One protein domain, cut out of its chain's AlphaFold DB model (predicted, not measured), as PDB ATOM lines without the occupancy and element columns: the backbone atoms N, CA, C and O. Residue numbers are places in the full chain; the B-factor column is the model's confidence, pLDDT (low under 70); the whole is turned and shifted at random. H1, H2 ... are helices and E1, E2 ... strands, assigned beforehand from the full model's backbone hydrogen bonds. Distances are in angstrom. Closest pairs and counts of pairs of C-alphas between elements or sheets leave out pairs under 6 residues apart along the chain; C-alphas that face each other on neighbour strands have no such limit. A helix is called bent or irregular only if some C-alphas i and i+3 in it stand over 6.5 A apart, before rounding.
ATOM      1  N   VAL A   3     183.228 132.720 202.017       84.62
ATOM      2  CA  VAL A   3     182.999 134.166 202.123       84.62
ATOM      3  C   VAL A   3     184.330 134.886 202.330       84.62
ATOM      4  O   VAL A   3     184.610 135.843 201.622       84.62
ATOM      5  N   GLU A   4     185.189 134.376 203.211       88.94
ATOM      6  CA  GLU A   4     186.522 134.928 203.468       88.94
ATOM      7  C   GLU A   4     187.401 134.901 202.212       88.94
ATOM      8  O   GLU A   4     187.938 135.933 201.818       88.94
ATOM      9  N   ARG A   5     187.469 133.751 201.520       87.25
ATOM     10  CA  ARG A   5     188.194 133.612 200.242       87.25
ATOM     11  C   ARG A   5     187.717 134.622 199.199       87.25
ATOM     12  O   ARG A   5     188.530 135.202 198.485       87.25
ATOM     13  N   LYS A   6     186.402 134.854 199.126       85.62
ATOM     14  CA  LYS A   6     185.814 135.832 198.207       85.62
ATOM     15  C   LYS A   6     186.264 137.260 198.533       85.62
ATOM     16  O   LYS A   6     186.690 137.963 197.625       85.62
ATOM     17  N   VAL A   7     186.199 137.681 199.799       89.56
ATOM     18  CA  VAL A   7     186.589 139.053 200.180       89.56
ATOM     19  C   VAL A   7     188.097 139.267 200.016       89.56
ATOM     20  O   VAL A   7     188.502 140.324 199.538       89.56
ATOM     21  N   LEU A   8     188.931 138.261 200.305       91.62
ATOM     22  CA  LEU A   8     190.370 138.326 200.025       91.62
ATOM     23  C   LEU A   8     190.652 138.560 198.534       91.62
ATOM     24  O   LEU A   8     191.423 139.453 198.190       91.62
ATOM     25  N   LEU A   9     189.973 137.822 197.651       87.62
ATOM     26  CA  LEU A   9     190.094 137.980 196.200       87.62
ATOM     27  C   LEU A   9     189.609 139.351 195.703       87.62
ATOM     28  O   LEU A   9     190.199 139.913 194.781       87.62
ATOM     29  N   GLU A  10     188.533 139.880 196.284       85.50
ATOM     30  CA  GLU A  10     187.928 141.149 195.865       85.50
ATOM     31  C   GLU A  10     188.662 142.382 196.410       85.50
ATOM     32  O   GLU A  10     188.753 143.374 195.687       85.50
ATOM     33  N   LYS A  11     189.171 142.330 197.649       88.75
ATOM     34  CA  LYS A  11     189.753 143.483 198.358       88.75
ATOM     35  C   LYS A  11     191.259 143.358 198.597       88.75
ATOM     36  O   LYS A  11     192.003 144.259 198.236       88.75
ATOM     37  N   ALA A  12     191.716 142.250 199.183       93.56
ATOM     38  CA  ALA A  12     193.084 142.139 199.695       93.56
ATOM     39  C   ALA A  12     194.132 141.829 198.612       93.56
ATOM     40  O   ALA A  12     195.184 142.464 198.564       93.56
ATOM     41  N   TYR A  13     193.859 140.871 197.721       92.25
ATOM     42  CA  TYR A  13     194.817 140.461 196.686       92.25
ATOM     43  C   TYR A  13     195.183 141.588 195.708       92.25
ATOM     44  O   TYR A  13     196.364 141.687 195.374       92.25
ATOM     45  N   PRO A  14     194.252 142.452 195.248       90.25
ATOM     46  CA  PRO A  14     194.606 143.595 194.407       90.25
ATOM     47  C   PRO A  14     195.581 144.574 195.074       90.25
ATOM     48  O   PRO A  14     196.486 145.072 194.408       90.25
ATOM     49  N   GLU A  15     195.430 144.820 196.377       93.25
ATOM     50  CA  GLU A  15     196.283 145.747 197.128       93.25
ATOM     51  C   GLU A  15     197.698 145.186 197.310       93.25
ATOM     52  O   GLU A  15     198.674 145.845 196.949       93.25
ATOM     53  N   VAL A  16     197.818 143.924 197.744       94.12
ATOM     54  CA  VAL A  16     199.121 143.240 197.841       94.12
ATOM     55  C   VAL A  16     199.789 143.136 196.467       94.12
ATOM     56  O   VAL A  16     200.990 143.356 196.348       94.12
ATOM     57  N   ARG A  17     199.020 142.886 195.399       91.88
ATOM     58  CA  ARG A  17     199.540 142.883 194.024       91.88
ATOM     59  C   ARG A  17     200.113 144.236 193.620       91.88
ATOM     60  O   ARG A  17     201.168 144.276 192.991       91.88
ATOM     61  N   SER A  18     199.417 145.327 193.938       90.19
ATOM     62  CA  SER A  18     199.898 146.683 193.656       90.19
ATOM     63  C   SER A  18     201.198 146.971 194.402       90.19
ATOM     64  O   SER A  18     202.132 147.507 193.811       90.19
ATOM     65  N   PHE A  19     201.280 146.555 195.668       92.06
ATOM     66  CA  PHE A  19     202.493 146.667 196.470       92.06
ATOM     67  C   PHE A  19     203.662 145.882 195.856       92.06
ATOM     68  O   PHE A  19     204.703 146.469 195.579       92.06
ATOM     69  N   CYS A  20     203.482 144.595 195.541       90.06
ATOM     70  CA  CYS A  20     204.527 143.785 194.904       90.06
ATOM     71  C   CYS A  20     205.023 144.396 193.592       90.06
ATOM     72  O   CYS A  20     206.224 144.453 193.355       90.06
ATOM     73  N   ARG A  21     204.116 144.919 192.763       88.12
ATOM     74  CA  ARG A  21     204.483 145.554 191.491       88.12
ATOM     75  C   ARG A  21     205.303 146.819 191.660       88.12
ATOM     76  O   ARG A  21     206.186 147.050 190.847       88.12
ATOM     77  N   SER A  22     205.055 147.600 192.712       86.00
ATOM     78  CA  SER A  22     205.906 148.754 193.033       86.00
ATOM     79  C   SER A  22     207.339 148.358 193.412       86.00
ATOM     80  O   SER A  22     208.230 149.194 193.354       86.00
ATOM     81  N   LEU A  23     207.560 147.080 193.742       83.06
ATOM     82  CA  LEU A  23     208.866 146.482 194.026       83.06
ATOM     83  C   LEU A  23     209.410 145.641 192.853       83.06
ATOM     84  O   LEU A  23     210.403 144.942 193.018       83.06
ATOM     85  N   GLY A  24     208.739 145.633 191.695       78.88
ATOM     86  CA  GLY A  24     209.118 144.805 190.540       78.88
ATOM     87  C   GLY A  24     208.830 143.310 190.709       78.88
ATOM     88  O   GLY A  24     209.329 142.493 189.942       78.88
ATOM     89  N   LEU A  25     208.012 142.933 191.694       84.25
ATOM     90  CA  LEU A  25     207.661 141.546 191.988       84.25
ATOM     91  C   LEU A  25     206.311 141.145 191.389       84.25
ATOM     92  O   LEU A  25     205.353 141.924 191.322       84.25
ATOM     93  N   VAL A  26     206.202 139.863 191.048       85.50
ATOM     94  CA  VAL A  26     204.954 139.233 190.607       85.50
ATOM     95  C   VAL A  26     204.233 138.647 191.819       85.50
ATOM     96  O   VAL A  26     204.802 137.866 192.575       85.50
ATOM     97  N   GLY A  63     208.996 135.168 198.734       79.75
ATOM     98  CA  GLY A  63     208.344 135.595 199.976       79.75
ATOM     99  C   GLY A  63     207.400 134.534 200.562       79.75
ATOM    100  O   GLY A  63     207.639 133.337 200.400       79.75
ATOM    101  N   PRO A  64     206.315 134.945 201.251       82.88
ATOM    102  CA  PRO A  64     205.314 134.024 201.787       82.88
ATOM    103  C   PRO A  64     204.752 133.075 200.726       82.88
ATOM    104  O   PRO A  64     204.109 133.519 199.778       82.88
ATOM    105  N   ALA A  65     204.965 131.770 200.913       84.62
ATOM    106  CA  ALA A  65     204.590 130.741 199.939       84.62
ATOM    107  C   ALA A  65     203.295 129.988 200.297       84.62
ATOM    108  O   ALA A  65     202.814 129.177 199.508       84.62
ATOM    109  N   PHE A  66     202.732 130.214 201.493       86.31
ATOM    110  CA  PHE A  66     201.567 129.464 201.965       86.31
ATOM    111  C   PHE A  66     200.621 130.288 202.849       86.31
ATOM    112  O   PHE A  66     201.047 130.971 203.783       86.31
ATOM    113  N   VAL A  67     199.313 130.166 202.594       86.50
ATOM    114  CA  VAL A  67     198.246 130.785 203.394       86.50
ATOM    115  C   VAL A  67     197.209 129.728 203.769       86.50
ATOM    116  O   VAL A  67     196.536 129.165 202.907       86.50
ATOM    117  N   GLY A  68     197.042 129.481 205.066       85.75
ATOM    118  CA  GLY A  68     196.064 128.538 205.602       85.75
ATOM    119  C   GLY A  68     194.800 129.234 206.107       85.75
ATOM    120  O   GLY A  68     194.874 130.099 206.978       85.75
ATOM    121  N   LEU A  69     193.629 128.815 205.614       85.69
ATOM    122  CA  LEU A  69     192.318 129.250 206.117       85.69
ATOM    123  C   LEU A  69     191.600 128.078 206.800       85.69
ATOM    124  O   LEU A  69     190.953 127.263 206.137       85.69
ATOM    125  N   LEU A  70     191.676 128.000 208.128       85.19
ATOM    126  CA  LEU A  70     191.105 126.902 208.908       85.19
ATOM    127  C   LEU A  70     189.766 127.300 209.544       85.19
ATOM    128  O   LEU A  70     189.660 128.305 210.241       85.19
ATOM    129  N   GLY A  71     188.726 126.497 209.311       85.75
ATOM    130  CA  GLY A  71     187.381 126.720 209.850       85.75
ATOM    131  C   GLY A  71     186.991 125.751 210.972       85.75
ATOM    132  O   GLY A  71     187.795 125.387 211.826       85.75
ATOM    133  N   ASN A  72     185.726 125.323 210.959       83.50
ATOM    134  CA  ASN A  72     185.148 124.336 211.892       83.50
ATOM    135  C   ASN A  72     184.913 122.969 211.228       83.50
ATOM    136  O   ASN A  72     184.214 122.117 211.769       83.50
ATOM    137  N   ARG A  73     185.493 122.794 210.039       79.19
ATOM    138  CA  ARG A  73     185.424 121.586 209.234       79.19
ATOM    139  C   ARG A  73     186.837 121.055 209.060       79.19
ATOM    140  O   ARG A  73     187.706 121.830 208.659       79.19
ATOM    141  N   TYR A  74     187.034 119.780 209.355       76.56
ATOM    142  CA  TYR A  74     188.259 119.049 209.070       76.56
ATOM    143  C   TYR A  74     188.416 118.836 207.564       76.56
ATOM    144  O   TYR A  74     189.444 119.185 206.993       76.56
ATOM    145  N   GLY A  75     187.350 118.377 206.901       74.12
ATOM    146  CA  GLY A  75     187.316 118.163 205.457       74.12
ATOM    147  C   GLY A  75     187.298 116.691 205.053       74.12
ATOM    148  O   GLY A  75     187.254 115.782 205.881       74.12
ATOM    149  N   HIS A  76     187.280 116.469 203.738       71.62
ATOM    150  CA  HIS A  76     187.211 115.136 203.149       71.62
ATOM    151  C   HIS A  76     188.518 114.359 203.374       71.62
ATOM    152  O   HIS A  76     189.605 114.922 203.262       71.62
ATOM    153  N   ARG A  77     188.389 113.065 203.685       76.94
ATOM    154  CA  ARG A  77     189.495 112.144 203.969       76.94
ATOM    155  C   ARG A  77     189.541 111.076 202.865       76.94
ATOM    156  O   ARG A  77     188.926 110.030 203.067       76.94
ATOM    157  N   SER A 205     208.522 110.170 204.129       26.31
ATOM    158  CA  SER A 205     207.380 109.272 204.293       26.31
ATOM    159  C   SER A 205     206.126 110.080 204.679       26.31
ATOM    160  O   SER A 205     206.259 111.032 205.443       26.31
ATOM    161  N   ALA A 206     204.943 109.619 204.243       34.25
ATOM    162  CA  ALA A 206     203.639 109.746 204.921       34.25
ATOM    163  C   ALA A 206     202.660 110.947 204.716       34.25
ATOM    164  O   ALA A 206     203.048 112.075 204.426       34.25
ATOM    165  N   SER A 207     201.369 110.579 204.882       32.53
ATOM    166  CA  SER A 207     200.200 111.152 205.608       32.53
ATOM    167  C   SER A 207     199.871 112.657 205.565       32.53
ATOM    168  O   SER A 207     200.757 113.486 205.704       32.53
ATOM    169  N   HIS A 208     198.568 112.996 205.556       37.94
ATOM    170  CA  HIS A 208     197.873 114.188 206.119       37.94
ATOM    171  C   HIS A 208     197.063 115.097 205.173       37.94
ATOM    172  O   HIS A 208     197.401 115.330 204.012       37.94
ATOM    173  N   SER A 209     195.950 115.651 205.699       49.41
ATOM    174  CA  SER A 209     195.197 116.718 205.005       49.41
ATOM    175  C   SER A 209     196.172 117.789 204.575       49.41
ATOM    176  O   SER A 209     197.097 118.067 205.323       49.41
ATOM    177  N   VAL A 210     196.003 118.372 203.388       54.53
ATOM    178  CA  VAL A 210     197.007 119.278 202.799       54.53
ATOM    179  C   VAL A 210     197.514 120.317 203.818       54.53
ATOM    180  O   VAL A 210     198.709 120.579 203.914       54.53
ATOM    181  N   THR A 211     196.612 120.828 204.663       55.62
ATOM    182  CA  THR A 211     196.913 121.728 205.786       55.62
ATOM    183  C   THR A 211     197.703 121.071 206.929       55.62
ATOM    184  O   THR A 211     198.648 121.659 207.442       55.62
ATOM    185  N   GLU A 212     197.324 119.875 207.378       58.59
ATOM    186  CA  GLU A 212     198.058 119.142 208.420       58.59
ATOM    187  C   GLU A 212     199.422 118.645 207.906       58.59
ATOM    188  O   GLU A 212     200.399 118.716 208.643       58.59
ATOM    189  N   ARG A 213     199.538 118.268 206.628       59.56
ATOM    190  CA  ARG A 213     200.804 117.868 206.001       59.56
ATOM    191  C   ARG A 213     201.784 119.021 205.915       59.56
ATOM    192  O   ARG A 213     202.915 118.882 206.364       59.56
ATOM    193  N   ALA A 214     201.326 120.188 205.453       58.91
ATOM    194  CA  ALA A 214     202.146 121.392 205.504       58.91
ATOM    195  C   ALA A 214     202.686 121.615 206.933       58.91
ATOM    196  O   ALA A 214     203.798 122.106 207.109       58.91
ATOM    197  N   LEU A 215     201.895 121.281 207.973       61.28
ATOM    198  CA  LEU A 215     202.251 121.508 209.387       61.28
ATOM    199  C   LEU A 215     203.413 120.644 209.824       61.28
ATOM    200  O   LEU A 215     204.346 121.141 210.452       61.28
ATOM    201  N   GLU A 216     203.350 119.377 209.464       57.94
ATOM    202  CA  GLU A 216     204.353 118.390 209.831       57.94
ATOM    203  C   GLU A 216     205.624 118.523 208.991       57.94
ATOM    204  O   GLU A 216     206.719 118.390 209.530       57.94
ATOM    205  N   GLU A 217     205.504 118.930 207.725       57.78
ATOM    206  CA  GLU A 217     206.631 119.259 206.840       57.78
ATOM    207  C   GLU A 217     207.387 120.537 207.266       57.78
ATOM    208  O   GLU A 217     208.353 120.938 206.622       57.78
ATOM    209  N   GLY A 218     206.957 121.219 208.335       57.69
ATOM    210  CA  GLY A 218     207.610 122.439 208.808       57.69
ATOM    211  C   GLY A 218     207.464 123.628 207.850       57.69
ATOM    212  O   GLY A 218     208.093 124.659 208.072       57.69
ATOM    213  N   VAL A 219     206.577 123.537 206.849       58.00
ATOM    214  CA  VAL A 219     206.285 124.588 205.847       58.00
ATOM    215  C   VAL A 219     205.960 125.932 206.499       58.00
ATOM    216  O   VAL A 219     206.198 127.002 205.946       58.00
ATOM    217  N   TRP A 220     205.417 125.886 207.711       58.47
ATOM    218  CA  TRP A 220     204.967 127.056 208.448       58.47
ATOM    219  C   TRP A 220     206.086 127.786 209.188       58.47
ATOM    220  O   TRP A 220     205.847 128.882 209.690       58.47
ATOM    221  N   GLN A 221     207.284 127.205 209.295       57.62
ATOM    222  CA  GLN A 221     208.320 127.712 210.195       57.62
ATOM    223  C   GLN A 221     209.004 128.991 209.693       57.62
ATOM    224  O   GLN A 221     209.501 129.752 210.521       57.62
ATOM    225  N   THR A 222     208.987 129.283 208.387       55.00
ATOM    226  CA  THR A 222     209.738 130.427 207.838       55.00
ATOM    227  C   THR A 222     208.907 131.441 207.048       55.00
ATOM    228  O   THR A 222     209.328 132.593 206.971       55.00
ATOM    229  N   SER A 223     207.709 131.115 206.529       65.19
ATOM    230  CA  SER A 223     207.006 132.066 205.638       65.19
ATOM    231  C   SER A 223     205.472 131.953 205.515       65.19
ATOM    232  O   SER A 223     204.887 132.648 204.687       65.19
ATOM    233  N   ALA A 224     204.776 131.151 206.330       77.25
ATOM    234  CA  ALA A 224     203.323 130.963 206.189       77.25
ATOM    235  C   ALA A 224     202.457 131.984 206.959       77.25
ATOM    236  O   ALA A 224     202.871 132.527 207.986       77.25
ATOM    237  N   LEU A 225     201.212 132.183 206.500       86.56
ATOM    238  CA  LEU A 225     200.155 132.919 207.212       86.56
ATOM    239  C   LEU A 225     198.962 132.023 207.548       86.56
ATOM    240  O   LEU A 225     198.456 131.293 206.696       86.56
ATOM    241  N   LEU A 226     198.469 132.121 208.780       87.50
ATOM    242  CA  LEU A 226     197.350 131.331 209.285       87.50
ATOM    243  C   LEU A 226     196.181 132.218 209.687       87.50
ATOM    244  O   LEU A 226     196.343 133.120 210.504       87.50
ATOM    245  N   PHE A 227     194.988 131.893 209.198       89.69
ATOM    246  CA  PHE A 227     193.730 132.444 209.690       89.69
ATOM    247  C   PHE A 227     192.851 131.305 210.189       89.69
ATOM    248  O   PHE A 227     192.476 130.410 209.428       89.69
ATOM    249  N   VAL A 228     192.515 131.340 211.475       89.19
ATOM    250  CA  VAL A 228     191.671 130.337 212.122       89.19
ATOM    251  C   VAL A 228     190.366 130.992 212.543       89.19
ATOM    252  O   VAL A 228     190.368 131.953 213.309       89.19
ATOM    253  N   ARG A 229     189.241 130.459 212.058       89.50
ATOM    254  CA  ARG A 229     187.904 130.872 212.489       89.50
ATOM    255  C   ARG A 229     187.342 129.891 213.510       89.50
ATOM    256  O   ARG A 229     187.247 128.684 213.259       89.50
ATOM    257  N   GLU A 230     186.891 130.431 214.631       87.00
ATOM    258  CA  GLU A 230     186.107 129.724 215.635       87.00
ATOM    259  C   GLU A 230     184.673 130.247 215.676       87.00
ATOM    260  O   GLU A 230     184.401 131.417 215.415       87.00
ATOM    261  N   ILE A 231     183.740 129.343 215.975       81.31
ATOM    262  CA  ILE A 231     182.339 129.687 216.219       81.31
ATOM    263  C   ILE A 231     182.139 129.434 217.710       81.31
ATOM    264  O   ILE A 231     182.237 128.271 218.114       81.31
ATOM    265  N   PRO A 232     181.895 130.473 218.527       68.94
ATOM    266  CA  PRO A 232     181.552 130.294 219.935       68.94
ATOM    267  C   PRO A 232     180.356 129.345 220.067       68.94
ATOM    268  O   PRO A 232     179.497 129.328 219.184       68.94
ATOM    269  N   GLN A 233     180.287 128.548 221.142       58.06
ATOM    270  CA  GLN A 233     179.208 127.573 221.355       58.06
ATOM    271  C   GLN A 233     177.825 128.249 221.305       58.06
ATOM    272  O   GLN A 233     177.311 128.742 222.309       58.06
ATOM    273  N   GLN A 234     177.189 128.259 220.132       52.31
ATOM    274  CA  GLN A 234     175.790 128.642 220.010       52.31
ATOM    275  C   GLN A 234     174.969 127.621 220.796       52.31
ATOM    276  O   GLN A 234     175.181 126.414 220.653       52.31
ATOM    277  N   ARG A 235     174.035 128.090 221.638       45.78
ATOM    278  CA  ARG A 235     173.088 127.225 222.361       45.78
ATOM    279  C   ARG A 235     172.526 126.203 221.364       45.78
ATOM    280  O   ARG A 235     171.801 126.596 220.454       45.78
ATOM    281  N   MET A 236     172.853 124.915 221.543       45.91
ATOM    282  CA  MET A 236     172.525 123.769 220.665       45.91
ATOM    283  C   MET A 236     171.012 123.507 220.460       45.91
ATOM    284  O   MET A 236     170.596 122.401 220.126       45.91
ATOM    285  N   LYS A 237     170.143 124.499 220.671       45.66
ATOM    286  CA  LYS A 237     168.696 124.383 220.484       45.66
ATOM    287  C   LYS A 237     168.237 124.688 219.051       45.66
ATOM    288  O   LYS A 237     167.108 124.344 218.718       45.66
ATOM    289  N   ASP A 238     169.103 125.205 218.171       44.09
ATOM    290  CA  ASP A 238     168.767 125.481 216.765       44.09
ATOM    291  C   ASP A 238     169.420 124.504 215.759       44.09
ATOM    292  O   ASP A 238     170.475 124.749 215.185       44.09
ATOM    293  N   ARG A 239     168.708 123.387 215.533       52.97
ATOM    294  CA  ARG A 239     168.724 122.422 214.402       52.97
ATOM    295  C   ARG A 239     170.062 122.127 213.681       52.97
ATOM    296  O   ARG A 239     170.492 122.867 212.794       52.97
ATOM    297  N   ALA A 240     170.532 120.885 213.863       53.44
ATOM    298  CA  ALA A 240     171.610 120.186 213.140       53.44
ATOM    299  C   ALA A 240     171.682 120.425 211.610       53.44
ATOM    300  O   ALA A 240     172.772 120.529 211.051       53.44
ATOM    301  N   LYS A 241     170.543 120.614 210.921       56.84
ATOM    302  CA  LYS A 241     170.505 120.891 209.468       56.84
ATOM    303  C   LYS A 241     171.187 122.208 209.054       56.84
ATOM    304  O   LYS A 241     171.615 122.323 207.910       56.84
ATOM    305  N   ARG A 242     171.272 123.216 209.935       59.28
ATOM    306  CA  ARG A 242     171.880 124.526 209.610       59.28
ATOM    307  C   ARG A 242     173.401 124.539 209.801       59.28
ATOM    308  O   ARG A 242     174.089 125.244 209.069       59.28
ATOM    309  N   LEU A 243     173.917 123.732 210.731       60.94
ATOM    310  CA  LEU A 243     175.354 123.617 211.015       60.94
ATOM    311  C   LEU A 243     176.081 122.629 210.085       60.94
ATOM    312  O   LEU A 243     177.300 122.704 209.959       60.94
ATOM    313  N   ALA A 244     175.338 121.790 209.354       62.66
ATOM    314  CA  ALA A 244     175.841 120.883 208.314       62.66
ATOM    315  C   ALA A 244     176.772 121.545 207.273       62.66
ATOM    316  O   ALA A 244     177.604 120.884 206.663       62.66
ATOM    317  N   LYS A 245     176.644 122.865 207.059       66.69
ATOM    318  CA  LYS A 245     177.504 123.634 206.143       66.69
ATOM    319  C   LYS A 245     178.919 123.890 206.681       66.69
ATOM    320  O   LYS A 245     179.800 124.233 205.897       66.69
ATOM    321  N   PHE A 246     179.125 123.775 207.993       71.06
ATOM    322  CA  PHE A 246     180.368 124.152 208.675       71.06
ATOM    323  C   PHE A 246     181.019 123.009 209.449       71.06
ATOM    324  O   PHE A 246     182.133 123.207 209.920       71.06
ATOM    325  N   MET A 247     180.354 121.856 209.568       77.44
ATOM    326  CA  MET A 247     180.846 120.671 210.273       77.44
ATOM    327  C   MET A 247     180.895 119.461 209.333       77.44
ATOM    328  O   MET A 247     180.215 119.425 208.301       77.44
ATOM    329  N   ASP A 248     181.715 118.478 209.684       75.50
ATOM    330  CA  ASP A 248     181.770 117.195 208.986       75.50
ATOM    331  C   ASP A 248     180.620 116.299 209.431       75.50
ATOM    332  O   ASP A 248     180.288 116.225 210.617       75.50
ATOM    333  N   LEU A 249     179.984 115.663 208.449       75.56
ATOM    334  CA  LEU A 249     178.874 114.749 208.662       75.56
ATOM    335  C   LEU A 249     179.218 113.384 208.068       75.56
ATOM    336  O   LEU A 249     179.845 113.322 207.009       75.56
ATOM    337  N   THR A 250     178.770 112.316 208.719       71.50
ATOM    338  CA  THR A 250     178.825 110.949 208.195       71.50
ATOM    339  C   THR A 250     177.824 110.763 207.046       71.50
ATOM    340  O   THR A 250     176.972 111.625 206.804       71.50
ATOM    341  N   ALA A 251     177.900 109.630 206.337       65.75
ATOM    342  CA  ALA A 251     176.976 109.296 205.247       65.75
ATOM    343  C   ALA A 251     175.492 109.338 205.678       65.75
ATOM    344  O   ALA A 251     174.636 109.748 204.896       65.75
ATOM    345  N   ASP A 252     175.210 109.029 206.947       68.00
ATOM    346  CA  ASP A 252     173.867 109.063 207.546       68.00
ATOM    347  C   ASP A 252     173.413 110.477 207.963       68.00
ATOM    348  O   ASP A 252     172.333 110.666 208.528       68.00
ATOM    349  N   GLY A 253     174.238 111.501 207.712       69.12
ATOM    350  CA  GLY A 253     173.951 112.898 208.044       69.12
ATOM    351  C   GLY A 253     174.118 113.250 209.526       69.12
ATOM    352  O   GLY A 253     173.685 114.328 209.945       69.12
ATOM    353  N   LEU A 254     174.733 112.365 210.317       76.44
ATOM    354  CA  LEU A 254     175.109 112.609 211.712       76.44
ATOM    355  C   LEU A 254     176.463 113.314 211.791       76.44
ATOM    356  O   LEU A 254     177.221 113.323 210.832       76.44
ATOM    357  N   LEU A 255     176.771 113.921 212.935       77.69
ATOM    358  CA  LEU A 255     178.054 114.586 213.154       77.69
ATOM    359  C   LEU A 255     179.198 113.562 213.196       77.69
ATOM    360  O   LEU A 255     179.134 112.601 213.959       77.69
ATOM    361  N   ASP A 256     180.241 113.784 212.395       79.31
ATOM    362  CA  ASP A 256     181.437 112.934 212.369       79.31
ATOM    363  C   ASP A 256     182.333 113.265 213.577       79.31
ATOM    364  O   ASP A 256     183.099 114.231 213.562       79.31
ATOM    365  N   ALA A 257     182.180 112.493 214.659       81.94
ATOM    366  CA  ALA A 257     182.908 112.696 215.914       81.94
ATOM    367  C   ALA A 257     184.429 112.568 215.741       81.94
ATOM    368  O   ALA A 257     185.182 113.343 216.327       81.94
ATOM    369  N   GLU A 258     184.872 111.647 214.887       78.38
ATOM    370  CA  GLU A 258     186.285 111.408 214.601       78.38
ATOM    371  C   GLU A 258     186.904 112.606 213.867       78.38
ATOM    372  O   GLU A 258     187.970 113.092 214.241       78.38
ATOM    373  N   ALA A 259     186.210 113.158 212.868       79.38
ATOM    374  CA  ALA A 259     186.653 114.379 212.195       79.38
ATOM    375  C   ALA A 259     186.732 115.583 213.155       79.38
ATOM    376  O   ALA A 259     187.636 116.413 213.031       79.38
ATOM    377  N   GLN A 260     185.820 115.688 214.128       83.44
ATOM    378  CA  GLN A 260     185.883 116.743 215.147       83.44
ATOM    379  C   GLN A 260     187.053 116.559 216.119       83.44
ATOM    380  O   GLN A 260     187.693 117.548 216.484       83.44
ATOM    381  N   GLU A 261     187.364 115.326 216.516       83.69
ATOM    382  CA  GLU A 261     188.531 115.021 217.350       83.69
ATOM    383  C   GLU A 261     189.833 115.382 216.624       83.69
ATOM    384  O   GLU A 261     190.657 116.124 217.165       83.69
ATOM    385  N   LEU A 262     189.970 114.970 215.360       80.12
ATOM    386  CA  LEU A 262     191.118 115.311 214.514       80.12
ATOM    387  C   LEU A 262     191.270 116.827 214.335       80.12
ATOM    388  O   LEU A 262     192.370 117.362 214.482       80.12
ATOM    389  N   LEU A 263     190.172 117.545 214.074       83.00
ATOM    390  CA  LEU A 263     190.192 119.003 213.956       83.00
ATOM    391  C   LEU A 263     190.599 119.682 215.265       83.00
ATOM    392  O   LEU A 263     191.356 120.654 215.241       83.00
ATOM    393  N   THR A 264     190.100 119.185 216.395       85.69
ATOM    394  CA  THR A 264     190.447 119.711 217.719       85.69
ATOM    395  C   THR A 264     191.931 119.506 217.988       85.69
ATOM    396  O   THR A 264     192.624 120.469 218.313       85.69
ATOM    397  N   GLY A 265     192.450 118.299 217.741       83.00
ATOM    398  CA  GLY A 265     193.875 117.996 217.848       83.00
ATOM    399  C   GLY A 265     194.739 118.886 216.950       83.00
ATOM    400  O   GLY A 265     195.734 119.445 217.414       83.00
ATOM    401  N   LEU A 266     194.337 119.090 215.691       81.25
ATOM    402  CA  LEU A 266     195.032 119.976 214.753       81.25
ATOM    403  C   LEU A 266     195.075 121.425 215.261       81.25
ATOM    404  O   LEU A 266     196.143 122.038 215.276       81.25
ATOM    405  N   LYS A 267     193.939 121.969 215.716       84.31
ATOM    406  CA  LYS A 267     193.867 123.328 216.274       84.31
ATOM    407  C   LYS A 267     194.725 123.476 217.527       84.31
ATOM    408  O   LYS A 267     195.473 124.443 217.628       84.31
ATOM    409  N   SER A 268     194.686 122.507 218.441       85.44
ATOM    410  CA  SER A 268     195.522 122.516 219.645       85.44
ATOM    411  C   SER A 268     197.015 122.560 219.307       85.44
ATOM    412  O   SER A 268     197.744 123.362 219.892       85.44
ATOM    413  N   ARG A 269     197.470 121.769 218.324       82.88
ATOM    414  CA  ARG A 269     198.866 121.810 217.851       82.88
ATOM    415  C   ARG A 269     199.213 123.147 217.197       82.88
ATOM    416  O   ARG A 269     200.256 123.719 217.500       82.88
ATOM    417  N   LEU A 270     198.327 123.691 216.362       80.25
ATOM    418  CA  LEU A 270     198.505 125.012 215.747       80.25
ATOM    419  C   LEU A 270     198.656 126.118 216.801       80.25
ATOM    420  O   LEU A 270     199.574 126.934 216.711       80.25
ATOM    421  N   TYR A 271     197.805 126.126 217.827       84.75
ATOM    422  CA  TYR A 271     197.866 127.106 218.916       84.75
ATOM    423  C   TYR A 271     199.125 126.967 219.779       84.75
ATOM    424  O   TYR A 271     199.629 127.971 220.293       84.75
ATOM    425  N   ALA A 272     199.658 125.752 219.921       82.81
ATOM    426  CA  ALA A 272     200.905 125.509 220.635       82.81
ATOM    427  C   ALA A 272     202.131 125.989 219.839       82.81
ATOM    428  O   ALA A 272     202.967 126.711 220.384       82.81
ATOM    429  N   THR A 273     202.213 125.637 218.555       75.31
ATOM    430  CA  THR A 273     203.443 125.767 217.753       75.31
ATOM    431  C   THR A 273     203.518 127.067 216.939       75.31
ATOM    432  O   THR A 273     204.609 127.560 216.675       75.31
ATOM    433  N   SER A 274     202.384 127.665 216.551       74.25
ATOM    434  CA  SER A 274     202.323 128.670 215.467       74.25
ATOM    435  C   SER A 274     201.900 130.081 215.903       74.25
ATOM    436  O   SER A 274     201.372 130.853 215.105       74.25
ATOM    437  N   LYS A 275     202.139 130.474 217.162       75.00
ATOM    438  CA  LYS A 275     201.624 131.746 217.723       75.00
ATOM    439  C   LYS A 275     202.016 133.011 216.945       75.00
ATOM    440  O   LYS A 275     201.253 133.964 216.942       75.00
ATOM    441  N   LYS A 276     203.186 133.034 216.292       76.31
ATOM    442  CA  LYS A 276     203.688 134.209 215.548       76.31
ATOM    443  C   LYS A 276     203.048 134.407 214.169       76.31
ATOM    444  O   LYS A 276     203.174 135.481 213.594       76.31
ATOM    445  N   ILE A 277     202.426 133.370 213.616       78.69
ATOM    446  CA  ILE A 277     201.886 133.360 212.246       78.69
ATOM    447  C   ILE A 277     200.355 133.216 212.224       78.69
ATOM    448  O   ILE A 277     199.750 133.264 211.155       78.69
ATOM    449  N   LEU A 278     199.735 133.008 213.393       84.81
ATOM    450  CA  LEU A 278     198.330 132.645 213.558       84.81
ATOM    451  C   LEU A 278     197.453 133.845 213.916       84.81
ATOM    452  O   LEU A 278     197.682 134.532 214.907       84.81
ATOM    453  N   ASN A 279     196.381 134.012 213.147       88.69
ATOM    454  CA  ASN A 279     195.347 135.019 213.334       88.69
ATOM    455  C   ASN A 279     194.029 134.328 213.706       88.69
ATOM    456  O   ASN A 279     193.399 133.682 212.865       88.69
ATOM    457  N   LEU A 280     193.628 134.431 214.975       88.94
ATOM    458  CA  LEU A 280     192.395 133.831 215.491       88.94
ATOM    459  C   LEU A 280     191.228 134.817 215.393       88.94
ATOM    460  O   LEU A 280     191.327 135.947 215.864       88.94
ATOM    461  N   HIS A 281     190.106 134.352 214.851       89.31
ATOM    462  CA  HIS A 281     188.866 135.115 214.756       89.31
ATOM    463  C   HIS A 281     187.683 134.319 215.300       89.31
ATOM    464  O   HIS A 281     187.359 133.241 214.796       89.31
ATOM    465  N   CYS A 282     186.993 134.873 216.294       85.62
ATOM    466  CA  CYS A 282     185.771 134.299 216.851       85.62
ATOM    467  C   CYS A 282     184.556 134.998 216.239       85.62
ATOM    468  O   CYS A 282     184.377 136.198 216.428       85.62
ATOM    469  N   VAL A 283     183.722 134.255 215.507       84.69
ATOM    470  CA  VAL A 283     182.588 134.823 214.761       84.69
ATOM    471  C   VAL A 283     181.319 134.034 215.036       84.69
ATOM    472  O   VAL A 283     181.245 132.829 214.777       84.69
ATOM    473  N   GLU A 284     180.291 134.723 215.520       83.44
ATOM    474  CA  GLU A 284     178.960 134.143 215.671       83.44
ATOM    475  C   GLU A 284     178.238 134.066 214.323       83.44
ATOM    476  O   GLU A 284     178.269 134.995 213.524       83.44
ATOM    477  N   LEU A 285     177.559 132.949 214.049       79.38
ATOM    478  CA  LEU A 285     176.846 132.773 212.784       79.38
ATOM    479  C   LEU A 285     175.445 133.391 212.831       79.38
ATOM    480  O   LEU A 285     174.650 133.081 213.721       79.38
ATOM    481  N   ASN A 286     175.061 134.125 211.782       75.44
ATOM    482  CA  ASN A 286     173.674 134.544 211.576       75.44
ATOM    483  C   ASN A 286     172.917 133.528 210.711       75.44
ATOM    484  O   ASN A 286     173.272 133.305 209.551       75.44
ATOM    485  N   ARG A 287     171.847 132.925 211.248       68.94
ATOM    486  CA  ARG A 287     171.022 131.915 210.545       68.94
ATOM    487  C   ARG A 287     171.850 130.776 209.918       68.94
ATOM    488  O   ARG A 287     171.455 130.205 208.904       68.94
ATOM    489  N   GLY A 288     172.988 130.433 210.527       67.44
ATOM    490  CA  GLY A 288     173.913 129.428 210.001       67.44
ATOM    491  C   GLY A 288     174.681 129.889 208.758       67.44
ATOM    492  O   GLY A 288     174.877 129.093 207.846       67.44
ATOM    493  N   SER A 289     175.066 131.167 208.672       74.94
ATOM    494  CA  SER A 289     175.935 131.710 207.616       74.94
ATOM    495  C   SER A 289     176.634 133.006 208.048       74.94
ATOM    496  O   SER A 289     176.171 133.691 208.960       74.94
ATOM    497  N   ILE A 290     177.728 133.349 207.361       82.94
ATOM    498  CA  ILE A 290     178.354 134.675 207.438       82.94
ATOM    499  C   ILE A 290     177.679 135.549 206.381       82.94
ATOM    500  O   ILE A 290     177.733 135.250 205.191       82.94
ATOM    501  N   ASP A 291     177.009 136.597 206.842       83.69
ATOM    502  CA  ASP A 291     176.280 137.569 206.024       83.69
ATOM    503  C   ASP A 291     177.041 138.904 205.980       83.69
ATOM    504  O   ASP A 291     176.993 139.626 206.979       83.69
ATOM    505  N   PRO A 292     177.700 139.255 204.858       84.88
ATOM    506  CA  PRO A 292     178.460 140.501 204.717       84.88
ATOM    507  C   PRO A 292     177.631 141.781 204.886       84.88
ATOM    508  O   PRO A 292     178.203 142.853 205.031       84.88
ATOM    509  N   LYS A 293     176.293 141.707 204.849       87.00
ATOM    510  CA  LYS A 293     175.426 142.878 205.056       87.00
ATOM    511  C   LYS A 293     175.296 143.271 206.527       87.00
ATOM    512  O   LYS A 293     174.819 144.362 206.828       87.00
ATOM    513  N   ARG A 294     175.673 142.385 207.454       89.50
ATOM    514  CA  ARG A 294     175.699 142.692 208.886       89.50
ATOM    515  C   ARG A 294     176.986 143.410 209.250       89.50
ATOM    516  O   ARG A 294     178.055 142.957 208.868       89.50
ATOM    517  N   LYS A 295     176.864 144.450 210.077       90.88
ATOM    518  CA  LYS A 295     177.992 145.255 210.553       90.88
ATOM    519  C   LYS A 295     179.108 144.401 211.176       90.88
ATOM    520  O   LYS A 295     180.225 144.456 210.694       90.88
ATOM    521  N   GLU A 296     178.780 143.534 212.134       89.38
ATOM    522  CA  GLU A 296     179.754 142.659 212.818       89.38
ATOM    523  C   GLU A 296     180.511 141.728 211.852       89.38
ATOM    524  O   GLU A 296     181.719 141.541 211.953       89.38
ATOM    525  N   HIS A 297     179.805 141.141 210.880       91.62
ATOM    526  CA  HIS A 297     180.433 140.273 209.887       91.62
ATOM    527  C   HIS A 297     181.263 141.060 208.871       91.62
ATOM    528  O   HIS A 297     182.289 140.561 208.421       91.62
ATOM    529  N   ALA A 298     180.813 142.256 208.482       91.00
ATOM    530  CA  ALA A 298     181.575 143.144 207.617       91.00
ATOM    531  C   ALA A 298     182.882 143.569 208.302       91.00
ATOM    532  O   ALA A 298     183.938 143.439 207.697       91.00
ATOM    533  N   GLU A 299     182.823 143.951 209.581       92.75
ATOM    534  CA  GLU A 299     183.992 144.279 210.409       92.75
ATOM    535  C   GLU A 299     184.956 143.091 210.535       92.75
ATOM    536  O   GLU A 299     186.163 143.259 210.372       92.75
ATOM    537  N   TYR A 300     184.444 141.875 210.747       93.50
ATOM    538  CA  TYR A 300     185.254 140.652 210.729       93.50
ATOM    539  C   TYR A 300     185.962 140.432 209.381       93.50
ATOM    540  O   TYR A 300     187.165 140.170 209.342       93.50
ATOM    541  N   LEU A 301     185.230 140.537 208.268       93.69
ATOM    542  CA  LEU A 301     185.785 140.322 206.929       93.69
ATOM    543  C   LEU A 301     186.815 141.400 206.565       93.69
ATOM    544  O   LEU A 301     187.849 141.077 205.980       93.69
ATOM    545  N   ASP A 302     186.566 142.653 206.945       93.69
ATOM    546  CA  ASP A 302     187.503 143.759 206.751       93.69
ATOM    547  C   ASP A 302     188.761 143.585 207.616       93.69
ATOM    548  O   ASP A 302     189.870 143.789 207.121       93.69
ATOM    549  N   SER A 303     188.615 143.111 208.858       94.44
ATOM    550  CA  SER A 303     189.737 142.778 209.745       94.44
ATOM    551  C   SER A 303     190.640 141.689 209.152       94.44
ATOM    552  O   SER A 303     191.860 141.856 209.120       94.44
ATOM    553  N   ILE A 304     190.064 140.615 208.591       94.44
ATOM    554  CA  ILE A 304     190.840 139.589 207.870       94.44
ATOM    555  C   ILE A 304     191.629 140.206 206.715       94.44
ATOM    556  O   ILE A 304     192.815 139.911 206.563       94.44
ATOM    557  N   CYS A 305     190.998 141.053 205.897       95.38
ATOM    558  CA  CYS A 305     191.674 141.683 204.766       95.38
ATOM    559  C   CYS A 305     192.832 142.574 205.213       95.38
ATOM    560  O   CYS A 305     193.929 142.439 204.678       95.38
ATOM    561  N   GLN A 306     192.616 143.434 206.209       95.44
ATOM    562  CA  GLN A 306     193.650 144.330 206.730       95.44
ATOM    563  C   GLN A 306     194.830 143.557 207.325       95.44
ATOM    564  O   GLN A 306     195.983 143.873 207.034       95.44
ATOM    565  N   GLN A 307     194.556 142.511 208.112       94.31
ATOM    566  CA  GLN A 307     195.597 141.644 208.665       94.31
ATOM    567  C   GLN A 307     196.377 140.920 207.566       94.31
ATOM    568  O   GLN A 307     197.602 140.856 207.639       94.31
ATOM    569  N   PHE A 308     195.684 140.408 206.543       94.50
ATOM    570  CA  PHE A 308     196.320 139.771 205.394       94.50
ATOM    571  C   PHE A 308     197.249 140.741 204.667       94.50
ATOM    572  O   PHE A 308     198.419 140.421 204.479       94.50
ATOM    573  N   ILE A 309     196.754 141.927 204.299       95.44
ATOM    574  CA  ILE A 309     197.538 142.943 203.589       95.44
ATOM    575  C   ILE A 309     198.766 143.319 204.419       95.44
ATOM    576  O   ILE A 309     199.883 143.160 203.941       95.44
ATOM    577  N   SER A 310     198.570 143.737 205.672       94.31
ATOM    578  CA  SER A 310     199.654 144.198 206.546       94.31
ATOM    579  C   SER A 310     200.737 143.138 206.758       94.31
ATOM    580  O   SER A 310     201.927 143.439 206.659       94.31
ATOM    581  N   GLN A 311     200.354 141.884 207.021       91.94
ATOM    582  CA  GLN A 311     201.332 140.824 207.266       91.94
ATOM    583  C   GLN A 311     202.031 140.372 205.986       91.94
ATOM    584  O   GLN A 311     203.231 140.103 206.025       91.94
ATOM    585  N   MET A 312     201.322 140.308 204.854       91.38
ATOM    586  CA  MET A 312     201.938 139.982 203.566       91.38
ATOM    587  C   MET A 312     202.947 141.050 203.154       91.38
ATOM    588  O   MET A 312     204.090 140.707 202.867       91.38
ATOM    589  N   THR A 313     202.571 142.332 203.167       92.31
ATOM    590  CA  THR A 313     203.471 143.423 202.759       92.31
ATOM    591  C   THR A 313     204.699 143.512 203.660       92.31
ATOM    592  O   THR A 313     205.810 143.668 203.153       92.31
ATOM    593  N   THR A 314     204.537 143.321 204.975       91.06
ATOM    594  CA  THR A 314     205.660 143.277 205.929       91.06
ATOM    595  C   THR A 314     206.624 142.140 205.597       91.06
ATOM    596  O   THR A 314     207.812 142.382 205.405       91.06
ATOM    597  N   ARG A 315     206.117 140.912 205.438       88.31
ATOM    598  CA  ARG A 315     206.953 139.735 205.142       88.31
ATOM    599  C   ARG A 315     207.626 139.812 203.777       88.31
ATOM    600  O   ARG A 315     208.770 139.402 203.643       88.31
ATOM    601  N   ILE A 316     206.933 140.336 202.767       88.69
ATOM    602  CA  ILE A 316     207.516 140.572 201.441       88.69
ATOM    603  C   ILE A 316     208.644 141.602 201.551       88.69
ATOM    604  O   ILE A 316     209.718 141.378 201.009       88.69
ATOM    605  N   SER A 317     208.441 142.686 202.304       88.62
ATOM    606  CA  SER A 317     209.481 143.698 202.529       88.62
ATOM    607  C   SER A 317     210.710 143.117 203.232       88.62
ATOM    608  O   SER A 317     211.835 143.457 202.883       88.62
ATOM    609  N   GLU A 318     210.512 142.249 204.226       86.38
ATOM    610  CA  GLU A 318     211.599 141.548 204.920       86.38
ATOM    611  C   GLU A 318     212.344 140.588 203.987       86.38
ATOM    612  O   GLU A 318     213.573 140.591 203.964       86.38
ATOM    613  N   ALA A 319     211.617 139.818 203.175       82.69
ATOM    614  CA  ALA A 319     212.206 138.893 202.214       82.69
ATOM    615  C   ALA A 319     213.035 139.614 201.140       82.69
ATOM    616  O   ALA A 319     214.147 139.191 200.836       82.69
ATOM    617  N   VAL A 320     212.537 140.741 200.621       79.31
ATOM    618  CA  VAL A 320     213.273 141.587 199.664       79.31
ATOM    619  C   VAL A 320     214.549 142.151 200.288       79.31
ATOM    620  O   VAL A 320     215.583 142.176 199.631       79.31
ATOM    621  N   LYS A 321     214.512 142.560 201.564       78.94
ATOM    622  CA  LYS A 321     215.708 143.037 202.281       78.94
ATOM    623  C   LYS A 321     216.754 141.940 202.460       78.94
ATOM    624  O   LYS A 321     217.927 142.204 202.237       78.94
ATOM    625  N   LEU A 322     216.338 140.732 202.844       69.19
ATOM    626  CA  LEU A 322     217.238 139.585 203.020       69.19
ATOM    627  C   LEU A 322     217.858 139.128 201.694       69.19
ATOM    628  O   LEU A 322     219.029 138.776 201.657       69.19
ATOM    629  N   ALA A 323     217.101 139.189 200.598       61.72
ATOM    630  CA  ALA A 323     217.621 138.925 199.257       61.72
ATOM    631  C   ALA A 323     218.593 140.016 198.753       61.72
ATOM    632  O   ALA A 323     219.273 139.815 197.751       61.72
ATOM    633  N   GLY A 324     218.665 141.165 199.435       50.12
ATOM    634  CA  GLY A 324     219.498 142.311 199.069       50.12
ATOM    635  C   GLY A 324     221.006 142.126 199.274       50.12
ATOM    636  O   GLY A 324     221.756 142.967 198.789       50.12
TER     637      GLY A 324
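AT A GLANCE: This is residues 3 to 26, 63 to 77 and 205 to 324 of the 970 residues of a protein of Gambusia affinis (UniProt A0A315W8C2). A small parallel sheet of three strands, E1, E2 and E3, sits in the middle, with the long helix H5 running over one of its faces and the bent helix H1 packed on H5. Away from H5, H4 and H2 only graze the sheet, and the short H3 lies with loops at one end. The printed part has 159 residues, with five named helices and three named strands in the order H1 E1 H2 E2 H3 H4 E3 H5; the class is mostly helix. It is compact, with a radius of gyration of the C-alphas of 17.5 A, and flat, spanning 56 by 46 by 24 A.

HOW THE PARTS SIT: The sheet runs E1, residues 66 to 70, E2, residues 224 to 230, and E3, residues 278 to 282. E1 and E2 are parallel at 8 degrees, with N 68 and O 225 within hydrogen-bond range at 2.8 A. E2 and E3 are parallel at 17 degrees, with N 279 and O 226 at 2.8 A. H5, residues 295 to 324, is on the sheet at a height of 9.9 A, an arrangement in two layers, a helix on one face of a sheet. It lies over E2 and, only just, with 3 C-alphas, over E3, and runs along the strands, at 9 degrees to E2 on the local plane. H1, residues 3 to 22, was assigned as one helix by its hydrogen bonds but is bent: C-alphas 10 and 13 are 7.0 A apart. Its arms H1a, residues 3 to 10, and H1b, residues 13 to 22, stand at a shallow tilt of 34.9 degrees, only just short of steep. H1b touches residues 309 to 316 of H5, the closest C-alphas being those of Val 16 and Ile 309, 6.0 A apart, at a shallow tilt of 25 degrees, the same way. H1a touches residues 301 to 305 of H5, Leu 8 and Cys 305 having the closest C-alphas, 6.0 A apart, at a steep tilt of 55 degrees. H4, residues 257 to 273, grazes the sheet with residues 263 to 271, and H2, residues 210 to 216, with residues 210 to 214. H2 and H4 are close but not clearly touching, the C-alphas of Glu 212 and Leu 266 being closest at 7.1 A. E2, H3, residues 240 to 243, H4 and E3 form a strand-helix-strand unit, two parallel neighbour strands joined through helices, with a right-handed crossover. H3 touches no helix and is not on the sheet. Every O i to N i+4 pair is within hydrogen-bond range in H1a, H1b, H2, H4 and H5; H3 is too short for one.

IN THESE COORDINATES: H1a begins at C-alpha 3, (182.999, 134.166, 202.123). E2 is 19.7 A long from C-alpha 224, (203.323, 130.963, 206.189), to C-alpha 230. H4 is 24.4 A long, and H5 43.2 A, ending at C-alpha 324, (219.498, 142.311, 199.069).

THE WHOLE: The C-alphas farthest apart, of Lys 237 and Gly 324, are 58.0 A apart. Residues 27 to 62 and 78 to 204 are not printed; the gaps between C-alphas across these cuts are 10.6 A and 18.1 A. The links H3 to H4 and E3 to H5 are long. The mean pLDDT of the printed part is 77.7, with residues 205 to 223 and 232 to 245 among those under 70.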